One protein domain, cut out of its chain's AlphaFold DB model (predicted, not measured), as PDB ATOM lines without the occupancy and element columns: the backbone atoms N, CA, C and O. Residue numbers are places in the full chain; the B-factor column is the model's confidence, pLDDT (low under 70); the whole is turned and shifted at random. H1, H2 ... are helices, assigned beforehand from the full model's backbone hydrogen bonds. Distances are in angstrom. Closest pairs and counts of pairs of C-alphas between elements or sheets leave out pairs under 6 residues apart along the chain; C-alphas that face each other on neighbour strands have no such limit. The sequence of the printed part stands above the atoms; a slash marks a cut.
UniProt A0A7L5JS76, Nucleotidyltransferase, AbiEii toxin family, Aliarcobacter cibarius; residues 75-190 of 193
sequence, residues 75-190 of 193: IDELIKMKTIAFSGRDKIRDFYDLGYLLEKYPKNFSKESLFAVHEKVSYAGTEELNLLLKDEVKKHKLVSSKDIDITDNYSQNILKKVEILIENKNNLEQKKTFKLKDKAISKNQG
ATOM      1  N   ILE A  75     135.745 139.110 179.225       96.75
ATOM      2  CA  ILE A  75     135.338 140.467 179.606       96.75
ATOM      3  C   ILE A  75     135.039 141.350 178.381       96.75
ATOM      4  O   ILE A  75     134.044 142.071 178.387       96.75
ATOM      5  N   ASP A  76     135.836 141.254 177.311       95.62
ATOM      6  CA  ASP A  76     135.605 142.013 176.070       95.62
ATOM      7  C   ASP A  76     134.244 141.680 175.437       95.62
ATOM      8  O   ASP A  76     133.518 142.574 174.999       95.62
ATOM      9  N   GLU A  77     133.878 140.396 175.399       95.69
ATOM     10  CA  GLU A  77     132.595 139.953 174.848       95.69
ATOM     11  C   GLU A  77     131.429 140.337 175.763       95.69
ATOM     12  O   GLU A  77     130.394 140.801 175.279       95.69
ATOM     13  N   LEU A  78     131.605 140.240 177.084       96.88
ATOM     14  CA  LEU A  78     130.607 140.695 178.054       96.88
ATOM     15  C   LEU A  78     130.333 142.197 177.929       96.88
ATOM     16  O   LEU A  78     129.166 142.594 177.921       96.88
ATOM     17  N   ILE A  79     131.374 143.024 177.767       97.94
ATOM     18  CA  ILE A  79     131.231 144.467 177.533       97.94
ATOM     19  C   ILE A  79     130.430 144.714 176.256       97.94
ATOM     20  O   ILE A  79     129.426 145.417 176.313       97.94
ATOM     21  N   LYS A  80     130.798 144.096 175.124       96.19
ATOM     22  CA  LYS A  80     130.062 144.256 173.855       96.19
ATOM     23  C   LYS A  80     128.590 143.877 173.999       96.19
ATOM     24  O   LYS A  80     127.714 144.642 173.595       96.19
ATOM     25  N   MET A  81     128.307 142.718 174.596       95.56
ATOM     26  CA  MET A  81     126.937 142.247 174.812       95.56
ATOM     27  C   MET A  81     126.143 143.211 175.699       95.56
ATOM     28  O   MET A  81     124.981 143.495 175.402       95.56
ATOM     29  N   LYS A  82     126.762 143.740 176.761       97.50
ATOM     30  CA  LYS A  82     126.130 144.704 177.665       97.50
ATOM     31  C   LYS A  82     125.914 146.067 177.022       97.50
ATOM     32  O   LYS A  82     124.839 146.625 177.206       97.50
ATOM     33  N   THR A  83     126.860 146.559 176.224       97.56
ATOM     34  CA  THR A  83     126.696 147.788 175.438       97.56
ATOM     35  C   THR A  83     125.513 147.654 174.485       97.56
ATOM     36  O   THR A  83     124.604 148.473 174.535       97.56
ATOM     37  N   ILE A  84     125.468 146.587 173.677       96.12
ATOM     38  CA  ILE A  84     124.372 146.359 172.719       96.12
ATOM     39  C   ILE A  84     123.026 146.262 173.445       96.12
ATOM     40  O   ILE A  84     122.038 146.845 172.999       96.12
ATOM     41  N   ALA A  85     122.978 145.544 174.572       96.50
ATOM     42  CA  ALA A  85     121.769 145.453 175.378       96.50
ATOM     43  C   ALA A  85     121.349 146.830 175.906       96.50
ATOM     44  O   ALA A  85     120.221 147.241 175.673       96.50
ATOM     45  N   PHE A  86     122.240 147.571 176.558       96.31
ATOM     46  CA  PHE A  86     121.907 148.878 177.117       96.31
ATOM     47  C   PHE A  86     121.452 149.887 176.050       96.31
ATOM     48  O   PHE A  86     120.472 150.601 176.254       96.31
ATOM     49  N   SER A  87     122.099 149.906 174.882       93.81
ATOM     50  CA  SER A  87     121.696 150.774 173.772       93.81
ATOM     51  C   SER A  87     120.319 150.401 173.205       93.81
ATOM     52  O   SER A  87     119.559 151.288 172.823       93.81
ATOM     53  N   GLY A  88     119.977 149.107 173.162       91.44
ATOM     54  CA  GLY A  88     118.761 148.605 172.513       91.44
ATOM     55  C   GLY A  88     117.532 148.419 173.411       91.44
ATOM     56  O   GLY A  88     116.468 148.072 172.898       91.44
ATOM     57  N   ARG A  89     117.644 148.576 174.736       90.69
ATOM     58  CA  ARG A  89     116.514 148.379 175.664       90.69
ATOM     59  C   ARG A  89     116.639 149.196 176.944       90.69
ATOM     60  O   ARG A  89     117.712 149.313 177.522       90.69
ATOM     61  N   ASP A  90     115.494 149.633 177.462       86.88
ATOM     62  CA  ASP A  90     115.413 150.419 178.696       86.88
ATOM     63  C   ASP A  90     115.398 149.497 179.925       86.88
ATOM     64  O   ASP A  90     114.377 149.245 180.573       86.88
ATOM     65  N   LYS A  91     116.559 148.891 180.199       90.94
ATOM     66  CA  LYS A  91     116.802 148.056 181.380       90.94
ATOM     67  C   LYS A  91     117.979 148.608 182.164       90.94
ATOM     68  O   LYS A  91     119.133 148.364 181.831       90.94
ATOM     69  N   ILE A  92     117.665 149.284 183.265       93.50
ATOM     70  CA  ILE A  92     118.648 150.014 184.068       93.50
ATOM     71  C   ILE A  92     119.753 149.125 184.666       93.50
ATOM     72  O   ILE A  92     120.871 149.576 184.889       93.50
ATOM     73  N   ARG A  93     119.501 147.819 184.831       92.94
ATOM     74  CA  ARG A  93     120.536 146.853 185.238       92.94
ATOM     75  C   ARG A  93     121.687 146.747 184.236       92.94
ATOM     76  O   ARG A  93     122.818 146.534 184.646       92.94
ATOM     77  N   ASP A  94     121.422 146.898 182.936       95.75
ATOM     78  CA  ASP A  94     122.493 146.858 181.935       95.75
ATOM     79  C   ASP A  94     123.419 148.074 182.074       95.75
ATOM     80  O   ASP A  94     124.631 147.927 181.935       95.75
ATOM     81  N   PHE A  95     122.866 149.239 182.431       95.31
ATOM     82  CA  PHE A  95     123.653 150.425 182.764       95.31
ATOM     83  C   PHE A  95     124.517 150.202 184.009       95.31
ATOM     84  O   PHE A  95     125.716 150.469 183.989       95.31
ATOM     85  N   TYR A  96     123.915 149.653 185.065       93.81
ATOM     86  CA  TYR A  96     124.621 149.329 186.300       93.81
ATOM     87  C   TYR A  96     125.811 148.382 186.064       93.81
ATOM     88  O   TYR A  96     126.934 148.652 186.495       93.81
ATOM     89  N   ASP A  97     125.584 147.300 185.317       94.75
ATOM     90  CA  ASP A  97     126.622 146.323 184.988       94.75
ATOM     91  C   ASP A  97     127.740 146.946 184.137       94.75
ATOM     92  O   ASP A  97     128.918 146.660 184.352       94.75
ATOM     93  N   LEU A  98     127.397 147.831 183.192       96.56
ATOM     94  CA  LEU A  98     128.387 148.587 182.422       96.56
ATOM     95  C   LEU A  98     129.220 149.507 183.309       96.56
ATOM     96  O   LEU A  98     130.428 149.577 183.110       96.56
ATOM     97  N   GLY A  99     128.616 150.167 184.297       94.88
ATOM     98  CA  GLY A  99     129.354 150.984 185.255       94.88
ATOM     99  C   GLY A  99     130.335 150.157 186.091       94.88
ATOM    100  O   GLY A  99     131.494 150.545 186.235       94.88
ATOM    101  N   TYR A 100     129.930 148.967 186.549       94.38
ATOM    102  CA  TYR A 100     130.842 148.022 187.208       94.38
ATOM    103  C   TYR A 100     132.000 147.598 186.291       94.38
ATOM    104  O   TYR A 100     133.168 147.639 186.692       94.38
ATOM    105  N   LEU A 101     131.696 147.215 185.046       97.25
ATOM    106  CA  LEU A 101     132.703 146.809 184.066       97.25
ATOM    107  C   LEU A 101     133.658 147.960 183.731       97.25
ATOM    108  O   LEU A 101     134.858 147.731 183.601       97.25
ATOM    109  N   LEU A 102     133.156 149.192 183.628       96.62
ATOM    110  CA  LEU A 102     133.960 150.391 183.388       96.62
ATOM    111  C   LEU A 102     134.904 150.675 184.561       96.62
ATOM    112  O   LEU A 102     136.027 151.141 184.362       96.62
ATOM    113  N   GLU A 103     134.459 150.388 185.784       94.19
ATOM    114  CA  GLU A 103     135.270 150.547 186.985       94.19
ATOM    115  C   GLU A 103     136.413 149.535 187.044       94.19
ATOM    116  O   GLU A 103     137.566 149.918 187.246       94.19
ATOM    117  N   LYS A 104     136.109 148.253 186.829       96.38
ATOM    118  CA  LYS A 104     137.076 147.159 186.994       96.38
ATOM    119  C   LYS A 104     137.936 146.896 185.762       96.38
ATOM    120  O   LYS A 104     139.106 146.548 185.905       96.38
ATOM    121  N   TYR A 105     137.391 147.102 184.568       97.06
ATOM    122  CA  TYR A 105     138.015 146.734 183.295       97.06
ATOM    123  C   TYR A 105     138.012 147.883 182.267       97.06
ATOM    124  O   TYR A 105     137.674 147.673 181.101       97.06
ATOM    125  N   PRO A 106     138.437 149.113 182.626       96.75
ATOM    126  CA  PRO A 106     138.343 150.275 181.733       96.75
ATOM    127  C   PRO A 106     139.126 150.111 180.420       96.75
ATOM    128  O   PRO A 106     138.768 150.689 179.396       96.75
ATOM    129  N   LYS A 107     140.203 149.314 180.424       96.19
ATOM    130  CA  LYS A 107     141.051 149.083 179.242       96.19
ATOM    131  C   LYS A 107     140.372 148.213 178.179       96.19
ATOM    132  O   LYS A 107     140.718 148.339 177.006       96.19
ATOM    133  N   ASN A 108     139.427 147.369 178.590       97.06
ATOM    134  CA  ASN A 108     138.710 146.422 177.734       97.06
ATOM    135  C   ASN A 108     137.599 147.092 176.913       97.06
ATOM    136  O   ASN A 108     137.123 146.535 175.926       97.06
ATOM    137  N   PHE A 109     137.208 148.317 177.268       97.94
ATOM    138  CA  PHE A 109     136.247 149.073 176.481       97.94
ATOM    139  C   PHE A 109     136.860 149.506 175.147       97.94
ATOM    140  O   PHE A 109     137.899 150.179 175.099       97.94
ATOM    141  N   SER A 110     136.198 149.134 174.052       96.12
ATOM    142  CA  SER A 110     136.490 149.652 172.715       96.12
ATOM    143  C   SER A 110     136.043 151.114 172.591       96.12
ATOM    144  O   SER A 110     135.281 151.613 173.421       96.12
ATOM    145  N   LYS A 111     136.530 151.822 171.567       95.88
ATOM    146  CA  LYS A 111     136.122 153.211 171.319       95.88
ATOM    147  C   LYS A 111     134.633 153.261 170.966       95.88
ATOM    148  O   LYS A 111     133.898 154.086 171.496       95.88
ATOM    149  N   GLU A 112     134.191 152.303 170.164       96.12
ATOM    150  CA  GLU A 112     132.812 152.103 169.728       96.12
ATOM    151  C   GLU A 112     131.891 151.840 170.925       96.12
ATOM    152  O   GLU A 112     130.839 152.462 171.050       96.12
ATOM    153  N   SER A 113     132.312 150.973 171.855       97.38
ATOM    154  CA  SER A 113     131.558 150.705 173.083       97.38
ATOM    155  C   SER A 113     131.419 151.950 173.953       97.38
ATOM    156  O   SER A 113     130.343 152.193 174.488       97.38
ATOM    157  N   LEU A 114     132.484 152.746 174.095       98.19
ATOM    158  CA  LEU A 114     132.441 153.986 174.876       98.19
ATOM    159  C   LEU A 114     131.489 155.009 174.253       98.19
ATOM    160  O   LEU A 114     130.674 155.573 174.976       98.19
ATOM    161  N   PHE A 115     131.542 155.207 172.933       97.62
ATOM    162  CA  PHE A 115     130.614 156.107 172.243       97.62
ATOM    163  C   PHE A 115     129.162 155.652 172.372       97.62
ATOM    164  O   PHE A 115     128.312 156.463 172.721       97.62
ATOM    165  N   ALA A 116     128.878 154.361 172.194       97.25
ATOM    166  CA  ALA A 116     127.521 153.839 172.340       97.25
ATOM    167  C   ALA A 116     126.964 154.016 173.767       97.25
ATOM    168  O   ALA A 116     125.778 154.311 173.940       97.25
ATOM    169  N   VAL A 117     127.809 153.862 174.797       97.62
ATOM    170  CA  VAL A 117     127.421 154.157 176.186       97.62
ATOM    171  C   VAL A 117     127.199 155.654 176.378       97.62
ATOM    172  O   VAL A 117     126.169 156.032 176.929       97.62
ATOM    173  N   HIS A 118     128.122 156.493 175.903       97.81
ATOM    174  CA  HIS A 118     128.009 157.947 175.982       97.81
ATOM    175  C   HIS A 118     126.699 158.433 175.352       97.81
ATOM    176  O   HIS A 118     125.897 159.060 176.031       97.81
ATOM    177  N   GLU A 119     126.429 158.075 174.095       96.75
ATOM    178  CA  GLU A 119     125.215 158.469 173.374       96.75
ATOM    179  C   GLU A 119     123.940 158.063 174.114       96.75
ATOM    180  O   GLU A 119     123.046 158.891 174.298       96.75
ATOM    181  N   LYS A 120     123.854 156.812 174.590       96.44
ATOM    182  CA  LYS A 120     122.661 156.339 175.307       96.44
ATOM    183  C   LYS A 120     122.476 157.056 176.647       96.44
ATOM    184  O   LYS A 120     121.339 157.374 176.988       96.44
ATOM    185  N   VAL A 121     123.554 157.327 177.391       96.31
ATOM    186  CA  VAL A 121     123.489 158.069 178.665       96.31
ATOM    187  C   VAL A 121     123.100 159.527 178.431       96.31
ATOM    188  O   VAL A 121     122.195 160.019 179.100       96.31
ATOM    189  N   SER A 122     123.725 160.203 177.464       95.94
ATOM    190  CA  SER A 122     123.402 161.590 177.114       95.94
ATOM    191  C   SER A 122     121.958 161.735 176.636       95.94
ATOM    192  O   SER A 122     121.295 162.700 177.001       95.94
ATOM    193  N   TYR A 123     121.460 160.772 175.856       95.31
ATOM    194  CA  TYR A 123     120.077 160.763 175.385       95.31
ATOM    195  C   TYR A 123     119.070 160.519 176.516       95.31
ATOM    196  O   TYR A 123     118.048 161.195 176.577       95.31
ATOM    197  N   ALA A 124     119.340 159.555 177.402       94.62
ATOM    198  CA  ALA A 124     118.442 159.233 178.511       94.62
ATOM    199  C   ALA A 124     118.419 160.325 179.596       94.62
ATOM    200  O   ALA A 124     117.390 160.531 180.231       94.62
ATOM    201  N   GLY A 125     119.540 161.021 179.799       95.50
ATOM    202  CA  GLY A 125     119.714 161.994 180.873       95.50
ATOM    203  C   GLY A 125     120.187 161.340 182.172       95.50
ATOM    204  O   GLY A 125     119.678 160.308 182.609       95.50
ATOM    205  N   THR A 126     121.187 161.944 182.816       94.69
ATOM    206  CA  THR A 126     121.820 161.374 184.015       94.69
ATOM    207  C   THR A 126     120.882 161.325 185.219       94.69
ATOM    208  O   THR A 126     120.904 160.342 185.953       94.69
ATOM    209  N   GLU A 127     120.037 162.344 185.398       93.50
ATOM    210  CA  GLU A 127     119.068 162.398 186.502       93.50
ATOM    211  C   GLU A 127     118.043 161.264 186.414       93.50
ATOM    212  O   GLU A 127     117.827 160.541 187.387       93.50
ATOM    213  N   GLU A 128     117.477 161.038 185.226       93.75
ATOM    214  CA  GLU A 128     116.515 159.959 184.985       93.75
ATOM    215  C   GLU A 128     117.139 158.588 185.277       93.75
ATOM    216  O   GLU A 128     116.563 157.761 185.984       93.75
ATOM    217  N   LEU A 129     118.364 158.353 184.800       94.19
ATOM    218  CA  LEU A 129     119.075 157.100 185.056       94.19
ATOM    219  C   LEU A 129     119.339 156.874 186.552       94.19
ATOM    220  O   LEU A 129     119.213 155.742 187.026       94.19
ATOM    221  N   ASN A 130     119.659 157.924 187.313       92.38
ATOM    222  CA  ASN A 130     119.829 157.816 188.763       92.38
ATOM    223  C   ASN A 130     118.517 157.461 189.471       92.38
ATOM    224  O   ASN A 130     118.519 156.594 190.348       92.38
ATOM    225  N   LEU A 131     117.397 158.077 189.078       91.06
ATOM    226  CA  LEU A 131     116.077 157.758 189.631       91.06
ATOM    227  C   LEU A 131     115.695 156.301 189.350       91.06
ATOM    228  O   LEU A 131     115.364 155.558 190.277       91.06
ATOM    229  N   LEU A 132     115.848 155.853 188.100       92.06
ATOM    230  CA  LEU A 132     115.580 154.469 187.706       92.06
ATOM    231  C   LEU A 132     116.448 153.466 188.478       92.06
ATOM    232  O   LEU A 132     115.968 152.400 188.867       92.06
ATOM    233  N   LEU A 133     117.722 153.792 188.722       90.81
ATOM    234  CA  LEU A 133     118.622 152.949 189.513       90.81
ATOM    235  C   LEU A 133     118.165 152.847 190.971       90.81
ATOM    236  O   LEU A 133     118.132 151.744 191.525       90.81
ATOM    237  N   LYS A 134     117.796 153.976 191.587       88.25
ATOM    238  CA  LYS A 134     117.292 154.018 192.967       88.25
ATOM    239  C   LYS A 134     116.027 153.177 193.122       88.25
ATOM    240  O   LYS A 134     115.940 152.369 194.053       88.25
ATOM    241  N   ASP A 135     115.088 153.309 192.191       88.69
ATOM    242  CA  ASP A 135     113.845 152.538 192.191       88.69
ATOM    243  C   ASP A 135     114.102 151.038 192.028       88.69
ATOM    244  O   ASP A 135     113.557 150.218 192.777       88.69
ATOM    245  N   GLU A 136     114.980 150.665 191.096       89.06
ATOM    246  CA  GLU A 136     115.349 149.273 190.847       89.06
ATOM    247  C   GLU A 136     116.007 148.630 192.081       89.06
ATOM    248  O   GLU A 136     115.641 147.512 192.467       89.06
ATOM    249  N   VAL A 137     116.921 149.341 192.754       84.94
ATOM    250  CA  VAL A 137     117.565 148.864 193.989       84.94
ATOM    251  C   VAL A 137     116.563 148.713 195.125       84.94
ATOM    252  O   VAL A 137     116.542 147.665 195.779       84.94
ATOM    253  N   LYS A 138     115.696 149.708 195.336       84.31
ATOM    254  CA  LYS A 138     114.674 149.669 196.389       84.31
ATOM    255  C   LYS A 138     113.704 148.507 196.185       84.31
ATOM    256  O   LYS A 138     113.390 147.788 197.133       84.31
ATOM    257  N   LYS A 139     113.248 148.299 194.949       85.81
ATOM    258  CA  LYS A 139     112.269 147.263 194.604       85.81
ATOM    259  C   LYS A 139     112.852 145.856 194.702       85.81
ATOM    260  O   LYS A 139     112.256 144.962 195.304       85.81
ATOM    261  N   HIS A 140     114.018 145.639 194.102       80.12
ATOM    262  CA  HIS A 140     114.548 144.293 193.901       80.12
ATOM    263  C   HIS A 140     115.629 143.882 194.905       80.12
ATOM    264  O   HIS A 140     116.110 142.756 194.799       80.12
ATOM    265  N   LYS A 141     115.987 144.736 195.879       72.81
ATOM    266  CA  LYS A 141     117.051 144.480 196.875       72.81
ATOM    267  C   LYS A 141     118.321 143.899 196.232       72.81
ATOM    268  O   LYS A 141     118.962 143.017 196.793       72.81
ATOM    269  N   LEU A 142     118.652 144.360 195.020       60.00
ATOM    270  CA  LEU A 142     119.705 143.776 194.171       60.00
ATOM    271  C   LEU A 142     121.107 143.924 194.761       60.00
ATOM    272  O   LEU A 142     122.035 143.273 194.294       60.00
ATOM    273  N   VAL A 143     121.250 144.767 195.781       60.78
ATOM    274  CA  VAL A 143     122.501 145.030 196.472       60.78
ATOM    275  C   VAL A 143     122.335 144.579 197.917       60.78
ATOM    276  O   VAL A 143     121.582 145.184 198.679       60.78
ATOM    277  N   SER A 144     122.979 143.472 198.292       52.88
ATOM    278  CA  SER A 144     122.854 142.896 199.637       52.88
ATOM    279  C   SER A 144     123.705 143.599 200.697       52.88
ATOM    280  O   SER A 144     123.639 143.228 201.865       52.88
ATOM    281  N   SER A 145     124.514 144.594 200.345       44.28
ATOM    282  CA  SER A 145     125.420 145.238 201.292       44.28
ATOM    283  C   SER A 145     125.669 146.697 200.931       44.28
ATOM    284  O   SER A 145     125.522 147.123 199.790       44.28
ATOM    285  N   LYS A 146     126.016 147.461 201.960       49.00
ATOM    286  CA  LYS A 146     126.152 148.917 202.058       49.00
ATOM    287  C   LYS A 146     127.261 149.540 201.176       49.00
ATOM    288  O   LYS A 146     127.728 150.624 201.497       49.00
ATOM    289  N   ASP A 147     127.687 148.878 200.100       48.03
ATOM    290  CA  ASP A 147     128.948 149.182 199.399       48.03
ATOM    291  C   ASP A 147     128.775 149.898 198.054       48.03
ATOM    292  O   ASP A 147     129.744 150.414 197.500       48.03
ATOM    293  N   ILE A 148     127.557 149.944 197.509       53.25
ATOM    294  CA  ILE A 148     127.271 150.722 196.300       53.25
ATOM    295  C   ILE A 148     126.415 151.904 196.711       53.25
ATOM    296  O   ILE A 148     125.190 151.819 196.803       53.25
ATOM    297  N   ASP A 149     127.098 153.015 196.950       59.31
ATOM    298  CA  ASP A 149     126.466 154.314 197.054       59.31
ATOM    299  C   ASP A 149     125.998 154.705 195.645       59.31
ATOM    300  O   ASP A 149     126.736 155.303 194.855       59.31
ATOM    301  N   ILE A 150     124.779 154.287 195.275       64.06
ATOM    302  CA  ILE A 150     124.054 154.897 194.154       64.06
ATOM    303  C   ILE A 150     123.683 156.303 194.620       64.06
ATOM    304  O   ILE A 150     122.549 156.595 195.002       64.06
ATOM    305  N   THR A 151     124.704 157.152 194.647       67.25
ATOM    306  CA  THR A 151     124.564 158.577 194.882       67.25
ATOM    307  C   THR A 151     123.691 159.160 193.781       67.25
ATOM    308  O   THR A 151     123.621 158.627 192.669       67.25
ATOM    309  N   ASP A 152     123.107 160.325 194.047       73.44
ATOM    310  CA  ASP A 152     122.479 161.170 193.022       73.44
ATOM    311  C   ASP A 152     123.421 161.554 191.865       73.44
ATOM    312  O   ASP A 152     122.986 162.163 190.896       73.44
ATOM    313  N   ASN A 153     124.701 161.170 191.941       87.69
ATOM    314  CA  ASN A 153     125.729 161.483 190.961       87.69
ATOM    315  C   ASN A 153     126.302 160.248 190.237       87.69
ATOM    316  O   ASN A 153     127.287 160.378 189.507       87.69
ATOM    317  N   TYR A 154     125.746 159.041 190.433       91.00
ATOM    318  CA  TYR A 154     126.296 157.815 189.832       91.00
ATOM    319  C   TYR A 154     126.404 157.929 188.306       91.00
ATOM    320  O   TYR A 154     127.473 157.707 187.734       91.00
ATOM    321  N   SER A 155     125.320 158.332 187.644       93.94
ATOM    322  CA  SER A 155     125.273 158.410 186.183       93.94
ATOM    323  C   SER A 155     126.217 159.474 185.618       93.94
ATOM    324  O   SER A 155     126.872 159.242 184.605       93.94
ATOM    325  N   GLN A 156     126.353 160.605 186.311       95.06
ATOM    326  CA  GLN A 156     127.267 161.701 185.990       95.06
ATOM    327  C   GLN A 156     128.723 161.231 186.112       95.06
ATOM    328  O   GLN A 156     129.544 161.508 185.238       95.06
ATOM    329  N   ASN A 157     129.042 160.461 187.156       93.88
ATOM    330  CA  ASN A 157     130.374 159.893 187.355       93.88
ATOM    331  C   ASN A 157     130.739 158.892 186.250       93.88
ATOM    332  O   ASN A 157     131.859 158.931 185.732       93.88
ATOM    333  N   ILE A 158     129.799 158.023 185.863       95.00
ATOM    334  CA  ILE A 158     129.996 157.094 184.744       95.00
ATOM    335  C   ILE A 158     130.202 157.861 183.436       95.00
ATOM    336  O   ILE A 158     131.167 157.573 182.728       95.00
ATOM    337  N   LEU A 159     129.365 158.862 183.141       96.88
ATOM    338  CA  LEU A 159     129.489 159.677 181.929       96.88
ATOM    339  C   LEU A 159     130.861 160.356 181.846       96.88
ATOM    340  O   LEU A 159     131.588 160.157 180.873       96.88
ATOM    341  N   LYS A 160     131.278 161.038 182.917       96.69
ATOM    342  CA  LYS A 160     132.594 161.684 183.007       96.69
ATOM    343  C   LYS A 160     133.739 160.695 182.783       96.69
ATOM    344  O   LYS A 160     134.727 161.001 182.115       96.69
ATOM    345  N   LYS A 161     133.636 159.485 183.338       96.50
ATOM    346  CA  LYS A 161     134.655 158.443 183.152       96.50
ATOM    347  C   LYS A 161     134.714 157.957 181.704       96.50
ATOM    348  O   LYS A 161     135.811 157.739 181.187       96.50
ATOM    349  N   VAL A 162     133.565 157.803 181.048       97.62
ATOM    350  CA  VAL A 162     133.492 157.460 179.621       97.62
ATOM    351  C   VAL A 162     134.166 158.541 178.773       97.62
ATOM    352  O   VAL A 162     135.026 158.205 177.960       97.62
ATOM    353  N   GLU A 163     133.862 159.817 179.011       97.69
ATOM    354  CA  GLU A 163     134.472 160.957 178.307       97.69
ATOM    355  C   GLU A 163     136.003 160.964 178.444       97.69
ATOM    356  O   GLU A 163     136.718 161.010 177.441       97.69
ATOM    357  N   ILE A 164     136.516 160.797 179.669       97.50
ATOM    358  CA  ILE A 164     137.961 160.708 179.938       97.50
ATOM    359  C   ILE A 164     138.599 159.542 179.167       97.50
ATOM    360  O   ILE A 164     139.704 159.661 178.631       97.50
ATOM    361  N   LEU A 165     137.943 158.380 179.111       97.25
ATOM    362  CA  LEU A 165     138.469 157.220 178.387       97.25
ATOM    363  C   LEU A 165     138.465 157.429 176.869       97.25
ATOM    364  O   LEU A 165     139.408 156.991 176.202       97.25
ATOM    365  N   ILE A 166     137.452 158.109 176.330       96.88
ATOM    366  CA  ILE A 166     137.398 158.504 174.917       96.88
ATOM    367  C   ILE A 166     138.559 159.451 174.597       96.88
ATOM    368  O   ILE A 166     139.319 159.192 173.660       96.88
ATOM    369  N   GLU A 167     138.750 160.501 175.399       95.88
ATOM    370  CA  GLU A 167     139.830 161.475 175.214       95.88
ATOM    371  C   GLU A 167     141.209 160.801 175.267       95.88
ATOM    372  O   GLU A 167     142.043 160.977 174.375       95.88
ATOM    373  N   ASN A 168     141.430 159.935 176.258       94.25
ATOM    374  CA  ASN A 168     142.676 159.184 176.391       94.25
ATOM    375  C   ASN A 168     142.966 158.306 175.167       94.25
ATOM    376  O   ASN A 168     144.111 158.248 174.706       94.25
ATOM    377  N   LYS A 169     141.952 157.633 174.612       93.25
ATOM    378  CA  LYS A 169     142.115 156.826 173.392       93.25
ATOM    379  C   LYS A 169     142.443 157.695 172.178       93.25
ATOM    380  O   LYS A 169     143.375 157.357 171.450       93.25
ATOM    381  N   ASN A 170     141.769 158.834 172.011       91.19
ATOM    382  CA  ASN A 170     142.063 159.789 170.938       91.19
ATOM    383  C   ASN A 170     143.511 160.304 171.021       91.19
ATOM    384  O   ASN A 170     144.239 160.296 170.028       91.19
ATOM    385  N   ASN A 171     143.972 160.664 172.222       91.44
ATOM    386  CA  ASN A 171     145.342 161.128 172.453       91.44
ATOM    387  C   ASN A 171     146.386 160.042 172.138       91.44
ATOM    388  O   ASN A 171     147.459 160.328 171.597       91.44
ATOM    389  N   LEU A 172     146.088 158.775 172.446       88.75
ATOM    390  CA  LEU A 172     146.954 157.642 172.107       88.75
ATOM    391  C   LEU A 172     147.028 157.395 170.592       88.75
ATOM    392  O   LEU A 172     148.111 157.105 170.079       88.75
ATOM    393  N   GLU A 173     145.912 157.517 169.874       87.44
ATOM    394  CA  GLU A 173     145.852 157.390 168.410       87.44
ATOM    395  C   GLU A 173     146.661 158.494 167.715       87.44
ATOM    396  O   GLU A 173     147.479 158.209 166.832       87.44
ATOM    397  N   GLN A 174     146.529 159.741 168.174       86.44
ATOM    398  CA  GLN A 174     147.319 160.865 167.667       86.44
ATOM    399  C   GLN A 174     148.820 160.633 167.878       86.44
ATOM    400  O   GLN A 174     149.596 160.691 166.922       86.44
ATOM    401  N   LYS A 175     149.245 160.260 169.094       87.19
ATOM    402  CA  LYS A 175     150.660 159.965 169.399       87.19
ATOM    403  C   LYS A 175     151.234 158.833 168.542       87.19
ATOM    404  O   LYS A 175     152.389 158.912 168.124       87.19
ATOM    405  N   LYS A 176     150.456 157.778 168.264       85.50
ATOM    406  CA  LYS A 176     150.872 156.698 167.348       85.50
ATOM    407  C   LYS A 176     151.067 157.215 165.924       85.50
ATOM    408  O   LYS A 176     152.045 156.849 165.278       85.50
ATOM    409  N   THR A 177     150.176 158.091 165.470       84.25
ATOM    410  CA  THR A 177     150.219 158.682 164.128       84.25
ATOM    411  C   THR A 177     151.458 159.557 163.942       84.25
ATOM    412  O   THR A 177     152.157 159.407 162.942       84.25
ATOM    413  N   PHE A 178     151.792 160.404 164.923       83.00
ATOM    414  CA  PHE A 178     153.022 161.207 164.897       83.00
ATOM    415  C   PHE A 178     154.281 160.328 164.840       83.00
ATOM    416  O   PHE A 178     155.089 160.481 163.930       83.00
ATOM    417  N   LYS A 179     154.389 159.305 165.705       80.62
ATOM    418  CA  LYS A 179     155.538 158.376 165.696       80.62
ATOM    419  C   LYS A 179     155.719 157.626 164.370       80.62
ATOM    420  O   LYS A 179     156.847 157.305 163.997       80.62
ATOM    421  N   LEU A 180     154.626 157.288 163.684       78.00
ATOM    422  CA  LEU A 180     154.678 156.627 162.378       78.00
ATOM    423  C   LEU A 180     155.175 157.580 161.284       78.00
ATOM    424  O   LEU A 180     155.987 157.164 160.459       78.00
ATOM    425  N   LYS A 181     154.748 158.850 161.313       75.88
ATOM    426  CA  LYS A 181     155.247 159.886 160.398       75.88
ATOM    427  C   LYS A 181     156.748 160.124 160.588       75.88
ATOM    428  O   LYS A 181     157.481 160.081 159.605       75.88
ATOM    429  N   ASP A 182     157.225 160.230 161.827       76.25
ATOM    430  CA  ASP A 182     158.655 160.434 162.122       76.25
ATOM    431  C   ASP A 182     159.528 159.245 161.665       76.25
ATOM    432  O   ASP A 182     160.624 159.417 161.121       76.25
ATOM    433  N   LYS A 183     159.029 158.007 161.818       73.69
ATOM    434  CA  LYS A 183     159.696 156.796 161.297       73.69
ATOM    435  C   LYS A 183     159.713 156.718 159.769       73.69
ATOM    436  O   LYS A 183     160.663 156.180 159.205       73.69
ATOM    437  N   ALA A 184     158.673 157.204 159.094       71.81
ATOM    438  CA  ALA A 184     158.629 157.234 157.634       71.81
ATOM    439  C   ALA A 184     159.606 158.274 157.061       71.81
ATOM    440  O   ALA A 184     160.326 157.979 156.110       71.81
ATOM    441  N   ILE A 185     159.696 159.451 157.692       73.38
ATOM    442  CA  ILE A 185     160.627 160.524 157.302       73.38
ATOM    443  C   ILE A 185     162.085 160.066 157.459       73.38
ATOM    444  O   ILE A 185     162.878 160.203 156.530       73.38
ATOM    445  N   SER A 186     162.429 159.447 158.594       68.50
ATOM    446  CA  SER A 186     163.791 158.944 158.847       68.50
ATOM    447  C   SER A 186     164.207 157.781 157.935       68.50
ATOM    448  O   SER A 186     165.384 157.669 157.602       68.50
ATOM    449  N   LYS A 187     163.270 156.936 157.477       68.69
ATOM    450  CA  LYS A 187     163.559 155.902 156.466       68.69
ATOM    451  C   LYS A 187     163.828 156.483 155.078       68.69
ATOM    452  O   LYS A 187     164.737 156.003 154.411       68.69
ATOM    453  N   ASN A 188     163.087 157.507 154.658       60.88
ATOM    454  CA  ASN A 188     163.296 158.126 153.345       60.88
ATOM    455  C   ASN A 188     164.619 158.904 153.263       60.88
ATOM    456  O   ASN A 188     165.248 158.908 152.215       60.88
ATOM    457  N   GLN A 189     165.094 159.479 154.374       59.66
ATOM    458  CA  GLN A 189     166.404 160.148 154.439       59.66
ATOM    459  C   GLN A 189     167.605 159.178 154.467       59.66
ATOM    460  O   GLN A 189     168.744 159.610 154.324       59.66
ATOM    461  N   GLY A 190     167.375 157.872 154.652       56.16
ATOM    462  CA  GLY A 190     168.422 156.843 154.682       56.16
ATOM    463  C   GLY A 190     168.664 156.114 153.354       56.16
ATOM    464  O   GLY A 190     169.547 155.265 153.308       56.16
TER     465      GLY A 190
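What this domain is: This is residues 75 to 190 of the 193 residues of the protein "Nucleotidyltransferase, AbiEii toxin family" of Aliarcobacter cibarius (UniProt A0A7L5JS76). A compact body of short helices has one long straight helix, H5, which packs along H3 with its residues 155 to 169 and then sticks out of the body as a free arm, residues 171 to 190. In the body the hairpin of H1 and H2 packs together with H3, while H4 lies at the end of the body away from the arm, crossing H2 near its start, and a loop in residues 143 to 149 also sticks out. The printed part has 116 residues with five named helices, H1 to H5 in that order along the chain, and no named strand; the class is all helix. The whole is loose, with a radius of gyration of the C-alphas of 18.3 A, and spans 69 by 28 by 25 A, the arm making much of the length.

Where its parts are: H1 is residues 75 to 88, 19.8 A long from first to last C-alpha, and begins at C-alpha 75 (135.338, 140.467, 179.606). H2, residues 92 to 104, measures 18.9 A. H3, residues 111 to 124, measures 20.0 A. H4, residues 126 to 140, measures 21.0 A. H5, residues 154 to 188, is the longest helix at 52.0 A, from C-alpha 154 (126.296, 157.815, 189.832) to C-alpha 188 (163.296, 158.126, 153.345).

How they stand to each other: H1 and H2 form a helical hairpin: they touch at a shallow tilt of 31 degrees, opposite ways, and their closest C-alphas, of Phe 86 and Asp 94, are 5.3 A apart. H1 also touches H3 at a shallow tilt of 32 degrees, the same way, closest at the C-alphas of Ser 87 and Lys 120, 5.9 A. H2 and H3 are near each other, with 6 pairs of C-alphas within 10 A. H3 touches residues 155 to 169 of H5 at a shallow tilt of 31 degrees, opposite ways; the closest C-alphas, of Leu 114 and Val 162, are 6.0 A apart. H4 touches residues 92 to 96 of H2 and is about perpendicular to it at 77 degrees, with the C-alphas of Ile 92 and Leu 133 closest at 6.2 A. Residues 126 to 130 of H4 touch residues 154 to 156 of H5 at a steep tilt of 56 degrees, closest at the C-alphas of Thr 126 and Ser 155, 5.0 A. H1 is apart from H4 and H5. In H1, H2, H3, H4 and H5 every O i to N i+4 pair is within hydrogen-bond range.

The domain as a whole: The two C-alphas farthest apart are those of Lys 139 and Gly 190, at 69.6 A. Without the stretches that stand free, the body has 89 residues and spans 38 by 23 by 23 A. The printed part has no cut. The link from H4 to H5, residues 141 to 153, is long. The mean pLDDT of the printed part is 87.7; residues 142 to 151 and 186 to 190 are under 70.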